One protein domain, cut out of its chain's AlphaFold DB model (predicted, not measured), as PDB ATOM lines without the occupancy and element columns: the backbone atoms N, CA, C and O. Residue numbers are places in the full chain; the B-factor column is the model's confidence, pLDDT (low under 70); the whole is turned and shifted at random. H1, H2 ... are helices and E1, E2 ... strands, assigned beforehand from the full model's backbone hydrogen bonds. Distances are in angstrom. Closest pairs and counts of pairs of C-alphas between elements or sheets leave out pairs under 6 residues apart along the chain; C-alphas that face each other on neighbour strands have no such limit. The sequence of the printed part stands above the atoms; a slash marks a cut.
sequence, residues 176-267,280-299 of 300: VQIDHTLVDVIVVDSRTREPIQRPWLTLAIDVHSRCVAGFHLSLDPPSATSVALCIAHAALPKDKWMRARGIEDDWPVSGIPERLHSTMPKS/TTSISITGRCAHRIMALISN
ATOM      1  N   VAL A 176      11.522  42.256   1.028       94.19
ATOM      2  CA  VAL A 176      12.188  43.486   1.466       94.19
ATOM      3  C   VAL A 176      13.291  43.855   0.480       94.19
ATOM      4  O   VAL A 176      14.102  43.017   0.078       94.19
ATOM      5  N   GLN A 177      13.326  45.124   0.085       94.81
ATOM      6  CA  GLN A 177      14.383  45.696  -0.742       94.81
ATOM      7  C   GLN A 177      15.343  46.511   0.111       94.81
ATOM      8  O   GLN A 177      14.913  47.365   0.880       94.81
ATOM      9  N   ILE A 178      16.639  46.249  -0.048       94.50
ATOM     10  CA  ILE A 178      17.708  47.032   0.560       94.50
ATOM     11  C   ILE A 178      18.431  47.822  -0.513       94.50
ATOM     12  O   ILE A 178      18.973  47.235  -1.452       94.50
ATOM     13  N   ASP A 179      18.468  49.134  -0.326       92.94
ATOM     14  CA  ASP A 179      19.232  50.047  -1.163       92.94
ATOM     15  C   ASP A 179      20.073  50.995  -0.305       92.94
ATOM     16  O   ASP A 179      19.855  51.144   0.904       92.94
ATOM     17  N   HIS A 180      21.053  51.624  -0.941       92.75
ATOM     18  CA  HIS A 180      22.012  52.501  -0.287       92.75
ATOM     19  C   HIS A 180      22.061  53.850  -0.989       92.75
ATOM     20  O   HIS A 180      22.189  53.922  -2.210       92.75
ATOM     21  N   THR A 181      22.037  54.936  -0.222       92.69
ATOM     22  CA  THR A 181      22.134  56.288  -0.774       92.69
ATOM     23  C   THR A 181      23.105  57.146   0.020       92.69
ATOM     24  O   THR A 181      23.160  57.073   1.249       92.69
ATOM     25  N   LEU A 182      23.888  57.963  -0.685       95.00
ATOM     26  CA  LEU A 182      24.700  58.999  -0.061       95.00
ATOM     27  C   LEU A 182      23.781  60.179   0.256       95.00
ATOM     28  O   LEU A 182      23.317  60.874  -0.650       95.00
ATOM     29  N   VAL A 183      23.505  60.404   1.536       94.56
ATOM     30  CA  VAL A 183      22.518  61.398   1.966       94.56
ATOM     31  C   VAL A 183      23.021  62.803   1.643       94.56
ATOM     32  O   VAL A 183      24.220  63.081   1.709       94.56
ATOM     33  N   ASP A 184      22.121  63.701   1.253       94.88
ATOM     34  CA  ASP A 184      22.445  65.100   0.944       94.88
ATOM     35  C   ASP A 184      22.506  65.973   2.209       94.88
ATOM     36  O   ASP A 184      21.835  66.990   2.339       94.88
ATOM     37  N   VAL A 185      23.283  65.514   3.193       93.19
ATOM     38  CA  VAL A 185      23.574  66.225   4.444       93.19
ATOM     39  C   VAL A 185      25.048  66.041   4.783       93.19
ATOM     40  O   VAL A 185      25.608  64.972   4.539       93.19
ATOM     41  N   ILE A 186      25.686  67.064   5.351       95.50
ATOM     42  CA  ILE A 186      27.076  66.986   5.821       95.50
ATOM     43  C   ILE A 186      27.053  66.799   7.336       95.50
ATOM     44  O   ILE A 186      26.497  67.626   8.057       95.50
ATOM     45  N   VAL A 187      27.657  65.712   7.814       95.00
ATOM     46  CA  VAL A 187      27.897  65.511   9.245       95.00
ATOM     47  C   VAL A 187      29.049  66.416   9.663       95.00
ATOM     48  O   VAL A 187      30.058  66.503   8.961       95.00
ATOM     49  N   VAL A 188      28.893  67.087  10.800       96.19
ATOM     50  CA  VAL A 188      29.900  67.981  11.378       96.19
ATOM     51  C   VAL A 188      30.355  67.460  12.734       96.19
ATOM     52  O   VAL A 188      29.592  66.781  13.425       96.19
ATOM     53  N   ASP A 189      31.577  67.805  13.125       94.69
ATOM     54  CA  ASP A 189      32.071  67.528  14.472       94.69
ATOM     55  C   ASP A 189      31.245  68.288  15.524       94.69
ATOM     56  O   ASP A 189      30.851  69.443  15.336       94.69
ATOM     57  N   SER A 190      30.967  67.637  16.653       92.69
ATOM     58  CA  SER A 190      30.077  68.191  17.677       92.69
ATOM     59  C   SER A 190      30.698  69.355  18.454       92.69
ATOM     60  O   SER A 190      29.954  70.170  19.001       92.69
ATOM     61  N   ARG A 191      32.034  69.463  18.493       95.25
ATOM     62  CA  ARG A 191      32.760  70.489  19.258       95.25
ATOM     63  C   ARG A 191      33.212  71.650  18.380       95.25
ATOM     64  O   ARG A 191      32.949  72.801  18.704       95.25
ATOM     65  N   THR A 192      33.902  71.341  17.290       95.31
ATOM     66  CA  THR A 192      34.527  72.311  16.378       95.31
ATOM     67  C   THR A 192      33.576  72.786  15.284       95.31
ATOM     68  O   THR A 192      33.804  73.839  14.698       95.31
ATOM     69  N   ARG A 193      32.485  72.039  15.032       93.81
ATOM     70  CA  ARG A 193      31.540  72.258  13.922       93.81
ATOM     71  C   ARG A 193      32.177  72.162  12.534       93.81
ATOM     72  O   ARG A 193      31.558  72.574  11.553       93.81
ATOM     73  N   GLU A 194      33.368  71.579  12.434       96.06
ATOM     74  CA  GLU A 194      34.032  71.350  11.157       96.06
ATOM     75  C   GLU A 194      33.312  70.262  10.342       96.06
ATOM     76  O   GLU A 194      32.808  69.287  10.915       96.06
ATOM     77  N   PRO A 195      33.227  70.415   9.007       95.56
ATOM     78  CA  PRO A 195      32.605  69.424   8.141       95.56
ATOM     79  C   PRO A 195      33.441  68.146   8.095       95.56
ATOM     80  O   PRO A 195      34.623  68.181   7.765       95.56
ATOM     81  N   ILE A 196      32.802  67.011   8.378       95.12
ATOM     82  CA  ILE A 196      33.427  65.689   8.306       95.12
ATOM     83  C   ILE A 196      33.201  65.124   6.903       95.12
ATOM     84  O   ILE A 196      34.103  65.126   6.073       95.12
ATOM     85  N   GLN A 197      31.981  64.661   6.613       95.56
ATOM     86  CA  GLN A 197      31.592  64.147   5.298       95.56
ATOM     87  C   GLN A 197      30.080  63.892   5.222       95.56
ATOM     88  O   GLN A 197      29.347  64.003   6.206       95.56
ATOM     89  N   ARG A 198      29.617  63.493   4.035       96.69
ATOM     90  CA  ARG A 198      28.258  62.987   3.827       96.69
ATOM     91  C   ARG A 198      28.154  61.522   4.279       96.69
ATOM     92  O   ARG A 198      29.053  60.741   3.951       96.69
ATOM     93  N   PRO A 199      27.090  61.132   5.001       96.75
ATOM     94  CA  PRO A 199      26.900  59.758   5.433       96.75
ATOM     95  C   PRO A 199      26.181  58.927   4.363       96.75
ATOM     96  O   PRO A 199      25.371  59.429   3.579       96.75
ATOM     97  N   TRP A 200      26.443  57.627   4.377       96.00
ATOM     98  CA  TRP A 200      25.687  56.611   3.661       96.00
ATOM     99  C   TRP A 200      24.533  56.098   4.513       96.00
ATOM    100  O   TRP A 200      24.712  55.703   5.665       96.00
ATOM    101  N   LEU A 201      23.348  56.063   3.912       96.12
ATOM    102  CA  LEU A 201      22.141  55.494   4.487       96.12
ATOM    103  C   LEU A 201      21.782  54.210   3.737       96.12
ATOM    104  O   LEU A 201      21.470  54.242   2.547       96.12
ATOM    105  N   THR A 202      21.816  53.092   4.452       95.81
ATOM    106  CA  THR A 202      21.281  51.798   4.023       95.81
ATOM    107  C   THR A 202      19.852  51.677   4.532       95.81
ATOM    108  O   THR A 202      19.634  51.794   5.736       95.81
ATOM    109  N   LEU A 203      18.887  51.427   3.652       95.88
ATOM    110  CA  LEU A 203      17.465  51.325   4.000       95.88
ATOM    111  C   LEU A 203      16.903  49.978   3.578       95.88
ATOM    112  O   LEU A 203      17.090  49.583   2.434       95.88
ATOM    113  N   ALA A 204      16.163  49.327   4.471       96.31
ATOM    114  CA  ALA A 204      15.332  48.168   4.181       96.31
ATOM    115  C   ALA A 204      13.871  48.612   4.064       96.31
ATOM    116  O   ALA A 204      13.296  49.103   5.035       96.31
ATOM    117  N   ILE A 205      13.267  48.431   2.893       95.56
ATOM    118  CA  ILE A 205      11.888  48.823   2.591       95.56
ATOM    119  C   ILE A 205      11.077  47.566   2.292       95.56
ATOM    120  O   ILE A 205      11.438  46.782   1.413       95.56
ATOM    121  N   ASP A 206       9.973  47.378   3.010       94.38
ATOM    122  CA  ASP A 206       8.999  46.337   2.691       94.38
ATOM    123  C   ASP A 206       8.239  46.705   1.410       94.38
ATOM    124  O   ASP A 206       7.636  47.773   1.315       94.38
ATOM    125  N   VAL A 207       8.268  45.836   0.398       93.62
ATOM    126  CA  VAL A 207       7.703  46.152  -0.926       93.62
ATOM    127  C   VAL A 207       6.172  46.209  -0.894       93.62
ATOM    128  O   VAL A 207       5.585  46.994  -1.643       93.62
ATOM    129  N   HIS A 208       5.538  45.425  -0.018       93.50
ATOM    130  CA  HIS A 208       4.084  45.371   0.118       93.50
ATOM    131  C   HIS A 208       3.522  46.638   0.778       93.50
ATOM    132  O   HIS A 208       2.739  47.361   0.169       93.50
ATOM    133  N   SER A 209       3.951  46.931   2.008       92.25
ATOM    134  CA  SER A 209       3.448  48.063   2.800       92.25
ATOM    135  C   SER A 209       4.116  49.398   2.467       92.25
ATOM    136  O   SER A 209       3.592  50.448   2.826       92.25
ATOM    137  N   ARG A 210       5.279  49.373   1.801       92.81
ATOM    138  CA  ARG A 210       6.183  50.526   1.602       92.81
ATOM    139  C   ARG A 210       6.756  51.114   2.889       92.81
ATOM    140  O   ARG A 210       7.455  52.125   2.828       92.81
ATOM    141  N   CYS A 211       6.534  50.469   4.032       94.00
ATOM    142  CA  CYS A 211       7.137  50.871   5.290       94.00
ATOM    143  C   CYS A 211       8.646  50.601   5.283       94.00
ATOM    144  O   CYS A 211       9.129  49.598   4.746       94.00
ATOM    145  N   VAL A 212       9.398  51.482   5.940       95.56
ATOM    146  CA  VAL A 212      10.809  51.234   6.234       95.56
ATOM    147  C   VAL A 212      10.869  50.170   7.326       95.56
ATOM    148  O   VAL A 212      10.433  50.397   8.451       95.56
ATOM    149  N   ALA A 213      11.391  48.992   7.006       95.69
ATOM    150  CA  ALA A 213      11.555  47.904   7.963       95.69
ATOM    151  C   ALA A 213      12.731  48.164   8.913       95.69
ATOM    152  O   ALA A 213      12.664  47.848  10.099       95.69
ATOM    153  N   GLY A 214      13.801  48.774   8.404       95.69
ATOM    154  CA  GLY A 214      14.975  49.144   9.183       95.69
ATOM    155  C   GLY A 214      15.967  49.966   8.373       95.69
ATOM    156  O   GLY A 214      15.796  50.151   7.169       95.69
ATOM    157  N   PHE A 215      16.998  50.472   9.040       96.06
ATOM    158  CA  PHE A 215      18.039  51.253   8.386       96.06
ATOM    159  C   PHE A 215      19.375  51.142   9.121       96.06
ATOM    160  O   PHE A 215      19.440  50.703  10.268       96.06
ATOM    161  N   HIS A 216      20.440  51.572   8.452       96.25
ATOM    162  CA  HIS A 216      21.761  51.759   9.034       96.25
ATOM    163  C   HIS A 216      22.416  53.004   8.425       96.25
ATOM    164  O   HIS A 216      22.481  53.132   7.203       96.25
ATOM    165  N   LEU A 217      22.900  53.913   9.271       95.06
ATOM    166  CA  LEU A 217      23.547  55.163   8.869       95.06
ATOM    167  C   LEU A 217      25.022  55.116   9.281       95.06
ATOM    168  O   LEU A 217      25.314  54.910  10.456       95.06
ATOM    169  N   SER A 218      25.943  55.308   8.335       94.44
ATOM    170  CA  SER A 218      27.389  55.313   8.602       94.44
ATOM    171  C   SER A 218      28.127  56.319   7.723       94.44
ATOM    172  O   SER A 218      27.622  56.747   6.689       94.44
ATOM    173  N   LEU A 219      29.334  56.705   8.131       93.94
ATOM    174  CA  LEU A 219      30.275  57.440   7.286       93.94
ATOM    175  C   LEU A 219      30.980  56.504   6.287       93.94
ATOM    176  O   LEU A 219      31.451  56.945   5.240       93.94
ATOM    177  N   ASP A 220      31.004  55.202   6.558       91.81
ATOM    178  CA  ASP A 220      31.630  54.233   5.669       91.81
ATOM    179  C   ASP A 220      30.771  53.953   4.427       91.81
ATOM    180  O   ASP A 220      29.537  53.925   4.513       91.81
ATOM    181  N   PRO A 221      31.397  53.688   3.264       90.88
ATOM    182  CA  PRO A 221      30.692  53.205   2.087       90.88
ATOM    183  C   PRO A 221      29.885  51.920   2.352       90.88
ATOM    184  O   PRO A 221      30.231  51.136   3.242       90.88
ATOM    185  N   PRO A 222      28.847  51.640   1.540       89.38
ATOM    186  CA  PRO A 222      28.042  50.439   1.683       89.38
ATOM    187  C   PRO A 222      28.888  49.172   1.607       89.38
ATOM    188  O   PRO A 222      29.706  48.987   0.706       89.38
ATOM    189  N   SER A 223      28.657  48.287   2.564       87.56
ATOM    190  CA  SER A 223      29.388  47.037   2.748       87.56
ATOM    191  C   SER A 223      28.450  45.919   3.203       87.56
ATOM    192  O   SER A 223      27.316  46.174   3.621       87.56
ATOM    193  N   ALA A 224      28.933  44.673   3.184       88.31
ATOM    194  CA  ALA A 224      28.188  43.539   3.733       88.31
ATOM    195  C   ALA A 224      27.787  43.776   5.202       88.31
ATOM    196  O   ALA A 224      26.667  43.452   5.590       88.31
ATOM    197  N   THR A 225      28.655  44.424   5.986       89.50
ATOM    198  CA  THR A 225      28.371  44.830   7.369       89.50
ATOM    199  C   THR A 225      27.198  45.804   7.441       89.50
ATOM    200  O   THR A 225      26.287  45.601   8.235       89.50
ATOM    201  N   SER A 226      27.166  46.822   6.573       90.81
ATOM    202  CA  SER A 226      26.063  47.793   6.549       90.81
ATOM    203  C   SER A 226      24.711  47.142   6.226       90.81
ATOM    204  O   SER A 226      23.693  47.504   6.814       90.81
ATOM    205  N   VAL A 227      24.703  46.143   5.332       91.38
ATOM    206  CA  VAL A 227      23.507  45.359   5.001       91.38
ATOM    207  C   VAL A 227      23.112  44.477   6.180       91.38
ATOM    208  O   VAL A 227      21.947  44.468   6.559       91.38
ATOM    209  N   ALA A 228      24.065  43.779   6.800       91.12
ATOM    210  CA  ALA A 228      23.803  42.912   7.946       91.12
ATOM    211  C   ALA A 228      23.208  43.685   9.134       91.12
ATOM    212  O   ALA A 228      22.205  43.253   9.698       91.12
ATOM    213  N   LEU A 229      23.764  44.855   9.462       94.69
ATOM    214  CA  LEU A 229      23.243  45.725  10.519       94.69
ATOM    215  C   LEU A 229      21.847  46.260  10.180       94.69
ATOM    216  O   LEU A 229      20.970  46.278  11.042       94.69
ATOM    217  N   CYS A 230      21.603  46.623   8.919       94.69
ATOM    218  CA  CYS A 230      20.274  47.028   8.463       94.69
ATOM    219  C   CYS A 230      19.251  45.883   8.565       94.69
ATOM    220  O   CYS A 230      18.112  46.118   8.962       94.69
ATOM    221  N   ILE A 231      19.641  44.648   8.230       93.44
ATOM    222  CA  ILE A 231      18.786  43.455   8.353       93.44
ATOM    223  C   ILE A 231      18.497  43.152   9.821       93.44
ATOM    224  O   ILE A 231      17.348  42.896  10.166       93.44
ATOM    225  N   ALA A 232      19.509  43.208  10.689       94.00
ATOM    226  CA  ALA A 232      19.333  43.005  12.124       94.00
ATOM    227  C   ALA A 232      18.363  44.042  12.703       94.00
ATOM    228  O   ALA A 232      17.402  43.679  13.382       94.00
ATOM    229  N   HIS A 233      18.548  45.318  12.347       95.31
ATOM    230  CA  HIS A 233      17.612  46.373  12.715       95.31
ATOM    231  C   HIS A 233      16.211  46.090  12.167       95.31
ATOM    232  O   HIS A 233      15.239  46.252  12.891       95.31
ATOM    233  N   ALA A 234      16.081  45.632  10.917       94.62
ATOM    234  CA  ALA A 234      14.791  45.310  10.314       94.62
ATOM    235  C   ALA A 234      14.071  44.135  10.994       94.62
ATOM    236  O   ALA A 234      12.856  44.199  11.174       94.62
ATOM    237  N   ALA A 235      14.805  43.110  11.422       93.88
ATOM    238  CA  ALA A 235      14.235  41.910  12.020       93.88
ATOM    239  C   ALA A 235      13.815  42.095  13.485       93.88
ATOM    240  O   ALA A 235      12.804  41.536  13.905       93.88
ATOM    241  N   LEU A 236      14.565  42.876  14.264       93.88
ATOM    242  CA  LEU A 236      14.320  43.043  15.699       93.88
ATOM    243  C   LEU A 236      13.168  44.023  15.993       93.88
ATOM    244  O   LEU A 236      12.902  44.900  15.169       93.88
ATOM    245  N   PRO A 237      12.495  43.924  17.156       93.25
ATOM    246  CA  PRO A 237      11.563  44.949  17.635       93.25
ATOM    247  C   PRO A 237      12.264  46.287  17.908       93.25
ATOM    248  O   PRO A 237      13.393  46.318  18.407       93.25
ATOM    249  N   LYS A 238      11.596  47.404  17.594       93.50
ATOM    250  CA  LYS A 238      12.195  48.755  17.653       93.50
ATOM    251  C   LYS A 238      11.929  49.466  18.974       93.50
ATOM    252  O   LYS A 238      12.560  50.487  19.232       93.50
ATOM    253  N   ASP A 239      11.100  48.909  19.855       91.56
ATOM    254  CA  ASP A 239      10.619  49.587  21.067       91.56
ATOM    255  C   ASP A 239      11.762  50.103  21.945       91.56
ATOM    256  O   ASP A 239      11.765  51.242  22.405       91.56
ATOM    257  N   LYS A 240      12.784  49.265  22.168       91.12
ATOM    258  CA  LYS A 240      13.962  49.653  22.959       91.12
ATOM    259  C   LYS A 240      14.783  50.736  22.259       91.12
ATOM    260  O   LYS A 240      15.259  51.656  22.919       91.12
ATOM    261  N   TRP A 241      14.949  50.625  20.942       92.75
ATOM    262  CA  TRP A 241      15.726  51.570  20.142       92.75
ATOM    263  C   TRP A 241      15.065  52.956  20.093       92.75
ATOM    264  O   TRP A 241      15.769  53.964  20.199       92.75
ATOM    265  N   MET A 242      13.733  52.988  19.985       94.00
ATOM    266  CA  MET A 242      12.907  54.199  19.952       94.00
ATOM    267  C   MET A 242      12.851  54.879  21.318       94.00
ATOM    268  O   MET A 242      13.167  56.065  21.415       94.00
ATOM    269  N   ARG A 243      12.589  54.119  22.395       93.06
ATOM    270  CA  ARG A 243      12.614  54.648  23.772       93.06
ATOM    271  C   ARG A 243      13.954  55.280  24.133       93.06
ATOM    272  O   ARG A 243      13.980  56.353  24.720       93.06
ATOM    273  N   ALA A 244      15.068  54.659  23.737       93.94
ATOM    274  CA  ALA A 244      16.406  55.205  23.980       93.94
ATOM    275  C   ALA A 244      16.661  56.560  23.285       93.94
ATOM    276  O   ALA A 244      17.638  57.233  23.603       93.94
ATOM    277  N   ARG A 245      15.811  56.952  22.329       93.19
ATOM    278  CA  ARG A 245      15.898  58.203  21.561       93.19
ATOM    279  C   ARG A 245      14.737  59.159  21.834       93.19
ATOM    280  O   ARG A 245      14.652  60.181  21.165       93.19
ATOM    281  N   GLY A 246      13.868  58.839  22.796       94.06
ATOM    282  CA  GLY A 246      12.699  59.660  23.119       94.06
ATOM    283  C   GLY A 246      11.688  59.757  21.974       94.06
ATOM    284  O   GLY A 246      11.053  60.791  21.822       94.06
ATOM    285  N   ILE A 247      11.583  58.716  21.139       94.00
ATOM    286  CA  ILE A 247      10.591  58.649  20.059       94.00
ATOM    287  C   ILE A 247       9.354  57.935  20.606       94.00
ATOM    288  O   ILE A 247       9.461  56.789  21.046       94.00
ATOM    289  N   GLU A 248       8.211  58.622  20.585       90.69
ATOM    290  CA  GLU A 248       6.930  58.144  21.136       90.69
ATOM    291  C   GLU A 248       6.004  57.513  20.079       90.69
ATOM    292  O   GLU A 248       4.952  56.984  20.426       90.69
ATOM    293  N   ASP A 249       6.393  57.548  18.801       91.19
ATOM    294  CA  ASP A 249       5.644  56.944  17.696       91.19
ATOM    295  C   ASP A 249       5.719  55.406  17.681       91.19
ATOM    296  O   ASP A 249       6.569  54.792  18.329       91.19
ATOM    297  N   ASP A 250       4.880  54.777  16.853       88.19
ATOM    298  CA  ASP A 250       4.908  53.335  16.610       88.19
ATOM    299  C   ASP A 250       5.752  52.972  15.380       88.19
ATOM    300  O   ASP A 250       5.604  53.535  14.292       88.19
ATOM    301  N   TRP A 251       6.588  51.940  15.520       92.56
ATOM    302  CA  TRP A 251       7.285  51.296  14.402       92.56
ATOM    303  C   TRP A 251       6.951  49.798  14.368       92.56
ATOM    304  O   TRP A 251       7.731  48.970  14.845       92.56
ATOM    305  N   PRO A 252       5.803  49.415  13.776       88.12
ATOM    306  CA  PRO A 252       5.255  48.061  13.907       88.12
ATOM    307  C   PRO A 252       5.999  47.002  13.076       88.12
ATOM    308  O   PRO A 252       5.762  45.805  13.223       88.12
ATOM    309  N   VAL A 253       6.898  47.416  12.180       91.75
ATOM    310  CA  VAL A 253       7.605  46.502  11.280       91.75
ATOM    311  C   VAL A 253       8.726  45.785  12.027       91.75
ATOM    312  O   VAL A 253       9.739  46.388  12.372       91.75
ATOM    313  N   SER A 254       8.575  44.482  12.250       92.56
ATOM    314  CA  SER A 254       9.613  43.590  12.781       92.56
ATOM    315  C   SER A 254       9.362  42.154  12.314       92.56
ATOM    316  O   SER A 254       8.247  41.822  11.919       92.56
ATOM    317  N   GLY A 255      10.392  41.308  12.334       91.56
ATOM    318  CA  GLY A 255      10.331  39.932  11.833       91.56
ATOM    319  C   GLY A 255      11.271  39.657  10.658       91.56
ATOM    320  O   GLY A 255      11.823  40.562  10.032       91.56
ATOM    321  N   ILE A 256      11.484  38.373  10.371       91.69
ATOM    322  CA  ILE A 256      12.401  37.922   9.318       91.69
ATOM    323  C   ILE A 256      11.654  37.924   7.976       91.69
ATOM    324  O   ILE A 256      10.655  37.215   7.860       91.69
ATOM    325  N   PRO A 257      12.120  38.670   6.957       90.81
ATOM    326  CA  PRO A 257      11.494  38.647   5.643       90.81
ATOM    327  C   PRO A 257      11.757  37.331   4.907       90.81
ATOM    328  O   PRO A 257      12.822  36.729   5.042       90.81
ATOM    329  N   GLU A 258      10.808  36.907   4.073       91.62
ATOM    330  CA  GLU A 258      10.930  35.670   3.287       91.62
ATOM    331  C   GLU A 258      11.986  35.797   2.182       91.62
ATOM    332  O   GLU A 258      12.770  34.881   1.901       91.62
ATOM    333  N   ARG A 259      12.006  36.962   1.530       91.44
ATOM    334  CA  ARG A 259      12.913  37.271   0.427       91.44
ATOM    335  C   ARG A 259      13.525  38.637   0.620       91.44
ATOM    336  O   ARG A 259      12.860  39.585   1.042       91.44
ATOM    337  N   LEU A 260      14.791  38.731   0.239       89.50
ATOM    338  CA  LEU A 260      15.543  39.961   0.335       89.50
ATOM    339  C   LEU A 260      16.245  40.254  -0.988       89.50
ATOM    340  O   LEU A 260      16.944  39.411  -1.553       89.50
ATOM    341  N   HIS A 261      16.040  41.462  -1.494       89.62
ATOM    342  CA  HIS A 261      16.702  41.973  -2.689       89.62
ATOM    343  C   HIS A 261      17.627  43.112  -2.286       89.62
ATOM    344  O   HIS A 261      17.154  44.115  -1.767       89.62
ATOM    345  N   SER A 262      18.930  42.970  -2.531       84.12
ATOM    346  CA  SER A 262      19.912  44.011  -2.211       84.12
ATOM    347  C   SER A 262      20.738  44.403  -3.434       84.12
ATOM    348  O   SER A 262      21.160  43.557  -4.236       84.12
ATOM    349  N   THR A 263      20.956  45.706  -3.579       74.25
ATOM    350  CA  THR A 263      21.812  46.328  -4.591       74.25
ATOM    351  C   THR A 263      23.195  46.599  -4.005       74.25
ATOM    352  O   THR A 263      23.456  47.643  -3.418       74.25
ATOM    353  N   MET A 264      24.128  45.662  -4.192       66.31
ATOM    354  CA  MET A 264      25.503  45.864  -3.728       66.31
ATOM    355  C   MET A 264      26.313  46.719  -4.720       66.31
ATOM    356  O   MET A 264      26.241  46.490  -5.938       66.31
ATOM    357  N   PRO A 265      27.146  47.662  -4.239       52.72
ATOM    358  CA  PRO A 265      28.141  48.307  -5.080       52.72
ATOM    359  C   PRO A 265      29.162  47.283  -5.597       52.72
ATOM    360  O   PRO A 265      29.535  46.321  -4.922       52.72
ATOM    361  N   LYS A 266      29.649  47.499  -6.824       46.25
ATOM    362  CA  LYS A 266      30.556  46.571  -7.527       46.25
ATOM    363  C   LYS A 266      31.883  46.307  -6.802       46.25
ATOM    364  O   LYS A 266      32.504  45.287  -7.071       46.25
ATOM    365  N   SER A 267      32.320  47.196  -5.911       45.06
ATOM    366  CA  SER A 267      33.591  47.085  -5.176       45.06
ATOM    367  C   SER A 267      33.605  45.995  -4.099       45.06
ATOM    368  O   SER A 267      34.669  45.666  -3.593       45.06
ATOM    369  N   THR A 280      22.268  42.953  -8.795       45.03
ATOM    370  CA  THR A 280      21.124  42.742  -7.904       45.03
ATOM    371  C   THR A 280      21.213  41.307  -7.407       45.03
ATOM    372  O   THR A 280      21.084  40.372  -8.196       45.03
ATOM    373  N   THR A 281      21.509  41.132  -6.122       48.94
ATOM    374  CA  THR A 281      21.573  39.799  -5.525       48.94
ATOM    375  C   THR A 281      20.234  39.536  -4.866       48.94
ATOM    376  O   THR A 281      19.863  40.203  -3.900       48.94
ATOM    377  N   SER A 282      19.494  38.583  -5.424       45.28
ATOM    378  CA  SER A 282      18.289  38.063  -4.797       45.28
ATOM    379  C   SER A 282      18.678  36.942  -3.849       45.28
ATOM    380  O   SER A 282      19.140  35.892  -4.290       45.28
ATOM    381  N   ILE A 283      18.513  37.172  -2.549       56.00
ATOM    382  CA  ILE A 283      18.729  36.159  -1.521       56.00
ATOM    383  C   ILE A 283      17.352  35.697  -1.051       56.00
ATOM    384  O   ILE A 283      16.594  36.448  -0.438       56.00
ATOM    385  N   SER A 284      17.016  34.445  -1.352       45.44
ATOM    386  CA  SER A 284      15.881  33.755  -0.747       45.44
ATOM    387  C   SER A 284      16.316  33.191   0.605       45.44
ATOM    388  O   SER A 284      17.198  32.331   0.686       45.44
ATOM    389  N   ILE A 285      15.712  33.678   1.690       53.88
ATOM    390  CA  ILE A 285      16.031  33.215   3.042       53.88
ATOM    391  C   ILE A 285      15.232  31.927   3.282       53.88
ATOM    392  O   ILE A 285      14.192  31.916   3.925       53.88
ATOM    393  N   THR A 286      15.708  30.809   2.734       41.97
ATOM    394  CA  THR A 286      15.207  29.475   3.116       41.97
ATOM    395  C   THR A 286      15.908  29.011   4.398       41.97
ATOM    396  O   THR A 286      17.022  29.453   4.686       41.97
ATOM    397  N   GLY A 287      15.267  28.141   5.192       33.62
ATOM    398  CA  GLY A 287      15.522  27.906   6.632       33.62
ATOM    399  C   GLY A 287      16.969  27.709   7.134       33.62
ATOM    400  O   GLY A 287      17.222  27.869   8.328       33.62
ATOM    401  N   ARG A 288      17.946  27.445   6.255       34.91
ATOM    402  CA  ARG A 288      19.385  27.434   6.587       34.91
ATOM    403  C   ARG A 288      20.022  28.833   6.677       34.91
ATOM    404  O   ARG A 288      20.924  29.024   7.488       34.91
ATOM    405  N   CYS A 289      19.556  29.820   5.905       39.12
ATOM    406  CA  CYS A 289      20.022  31.213   6.014       39.12
ATOM    407  C   CYS A 289      19.482  31.905   7.273       39.12
ATOM    408  O   CYS A 289      20.214  32.662   7.906       39.12
ATOM    409  N   ALA A 290      18.247  31.589   7.676       39.41
ATOM    410  CA  ALA A 290      17.639  32.117   8.897       39.41
ATOM    411  C   ALA A 290      18.475  31.784  10.147       39.41
ATOM    412  O   ALA A 290      18.715  32.660  10.967       39.41
ATOM    413  N   HIS A 291      19.022  30.564  10.243       40.22
ATOM    414  CA  HIS A 291      19.900  30.163  11.352       40.22
ATOM    415  C   HIS A 291      21.212  30.960  11.417       40.22
ATOM    416  O   HIS A 291      21.671  31.290  12.505       40.22
ATOM    417  N   ARG A 292      21.813  31.312  10.271       41.81
ATOM    418  CA  ARG A 292      23.041  32.129  10.227       41.81
ATOM    419  C   ARG A 292      22.785  33.600  10.556       41.81
ATOM    420  O   ARG A 292      23.613  34.216  11.215       41.81
ATOM    421  N   ILE A 293      21.649  34.146  10.123       45.72
ATOM    422  CA  ILE A 293      21.231  35.512  10.470       45.72
ATOM    423  C   ILE A 293      20.877  35.588  11.962       45.72
ATOM    424  O   ILE A 293      21.350  36.487  12.643       45.72
ATOM    425  N   MET A 294      20.156  34.600  12.501       39.47
ATOM    426  CA  MET A 294      19.886  34.497  13.942       39.47
ATOM    427  C   MET A 294      21.180  34.339  14.755       39.47
ATOM    428  O   MET A 294      21.334  35.000  15.771       39.47
ATOM    429  N   ALA A 295      22.159  33.561  14.279       41.03
ATOM    430  CA  ALA A 295      23.467  33.440  14.935       41.03
ATOM    431  C   ALA A 295      24.300  34.741  14.911       41.03
ATOM    432  O   ALA A 295      25.095  34.968  15.821       41.03
ATOM    433  N   LEU A 296      24.121  35.594  13.896       41.34
ATOM    434  CA  LEU A 296      24.704  36.942  13.848       41.34
ATOM    435  C   LEU A 296      23.972  37.920  14.783       41.34
ATOM    436  O   LEU A 296      24.608  38.804  15.341       41.34
ATOM    437  N   ILE A 297      22.662  37.743  14.978       41.25
ATOM    438  CA  ILE A 297      21.828  38.552  15.881       41.25
ATOM    439  C   ILE A 297      22.040  38.168  17.358       41.25
ATOM    440  O   ILE A 297      21.946  39.027  18.223       41.25
ATOM    441  N   SER A 298      22.334  36.900  17.668       33.25
ATOM    442  CA  SER A 298      22.521  36.423  19.051       33.25
ATOM    443  C   SER A 298      23.921  36.656  19.640       33.25
ATOM    444  O   SER A 298      24.096  36.444  20.835       33.25
ATOM    445  N   ASN A 299      24.907  37.064  18.834       32.41
ATOM    446  CA  ASN A 299      26.291  37.315  19.270       32.41
ATOM    447  C   ASN A 299      26.687  38.808  19.231       32.41
ATOM    448  O   ASN A 299      27.879  39.115  19.284       32.41
TER     449      ASN A 299
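What this domain is: This is residues 176 to 267 and 280 to 299 of the 300 residues of the protein "TniA putative transposase" of Candidatus Burkholderia verschuerenii (UniProt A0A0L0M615). A twisted sheet of five strands has one helix, H1, packed on one face, closest to edge strand E4. A long loop, residues 183 to 197 with short strand E2, reaches beyond one end of the sheet; H2 and residues 244 to 250 make a second loop beyond the E4 edge, and H3 follows the other edge strand, E6, and ends near H1. The 112 printed residues include three named helices and six named strands, along the chain E1 E2 E3 E4 H1 H2 E5 E6 H3. The sheet is mixed, in the order E4 E3 E1 E5 E6, and the class is mixed, helices and strands. The whole is compact, with a radius of gyration of the C-alphas of 15.3 A and spans of 49 by 38 by 30 A.

How they stand to each other: Start at inner strand E1, residues 176 to 182. After a long link comes E2, residues 195 to 197, which pairs with no named strand; residues 187 to 188 pair with it, antiparallel. E2 runs on into E3, residues 200 to 206, at 51 degrees. E3 is antiparallel to E1, with N 177 and O 205 2.8 A apart. E3 forms a hairpin with E4, residues 212 to 218; look for N 202 and O 216, 2.8 A apart. Next, H1, residues 224 to 235, is on the sheet; its closest C-alphas to E4 are those of Ala 234 and Gly 214, 4.0 A apart. H2, residues 239 to 243, is not on the sheet. E5, residues 259 to 263, is parallel to E1, with N 178 and O 261 2.8 A apart. E4, H1, H2 and E5 make a split strand-helix-strand unit, two strands running the same way with E3 and E1 between them, and its crossover is right-handed. E6, residues 280 to 284, is antiparallel to E5, with N 283 and O 260 2.9 A apart. H3, residues 287 to 297, is close to but not clearly touching H1, about perpendicular at 83 degrees; the closest C-alphas, of Ala 232 and Ile 297, are 6.3 A apart. In H1 and H2 every O i to N i+4 pair is within hydrogen-bond range, and in H3 5 of 7 are.

Where its parts are: Find C-alpha 176 at (12.188, 43.486, 1.466); from there E1 runs 20.0 A. E3 spans 19.6 A and E4 17.2 A. H1 begins at C-alpha 224, (28.188, 43.539, 3.733), and runs 16.3 A. E5 spans 13.7 A, E6 12.6 A, and H3 15.4 A to C-alpha 297 at (21.828, 38.552, 15.881).

The domain as a whole: The C-alphas of Thr 192 and Gly 287, the two farthest apart, are 49.3 A apart. Residues 268 to 279 are not printed, and C-alphas 267 and 280 are 13.5 A apart across the cut. The links E1 to E2 and H2 to E5 are long. The model's pLDDT is under 70 at residues 264 to 267 and 280 to 299.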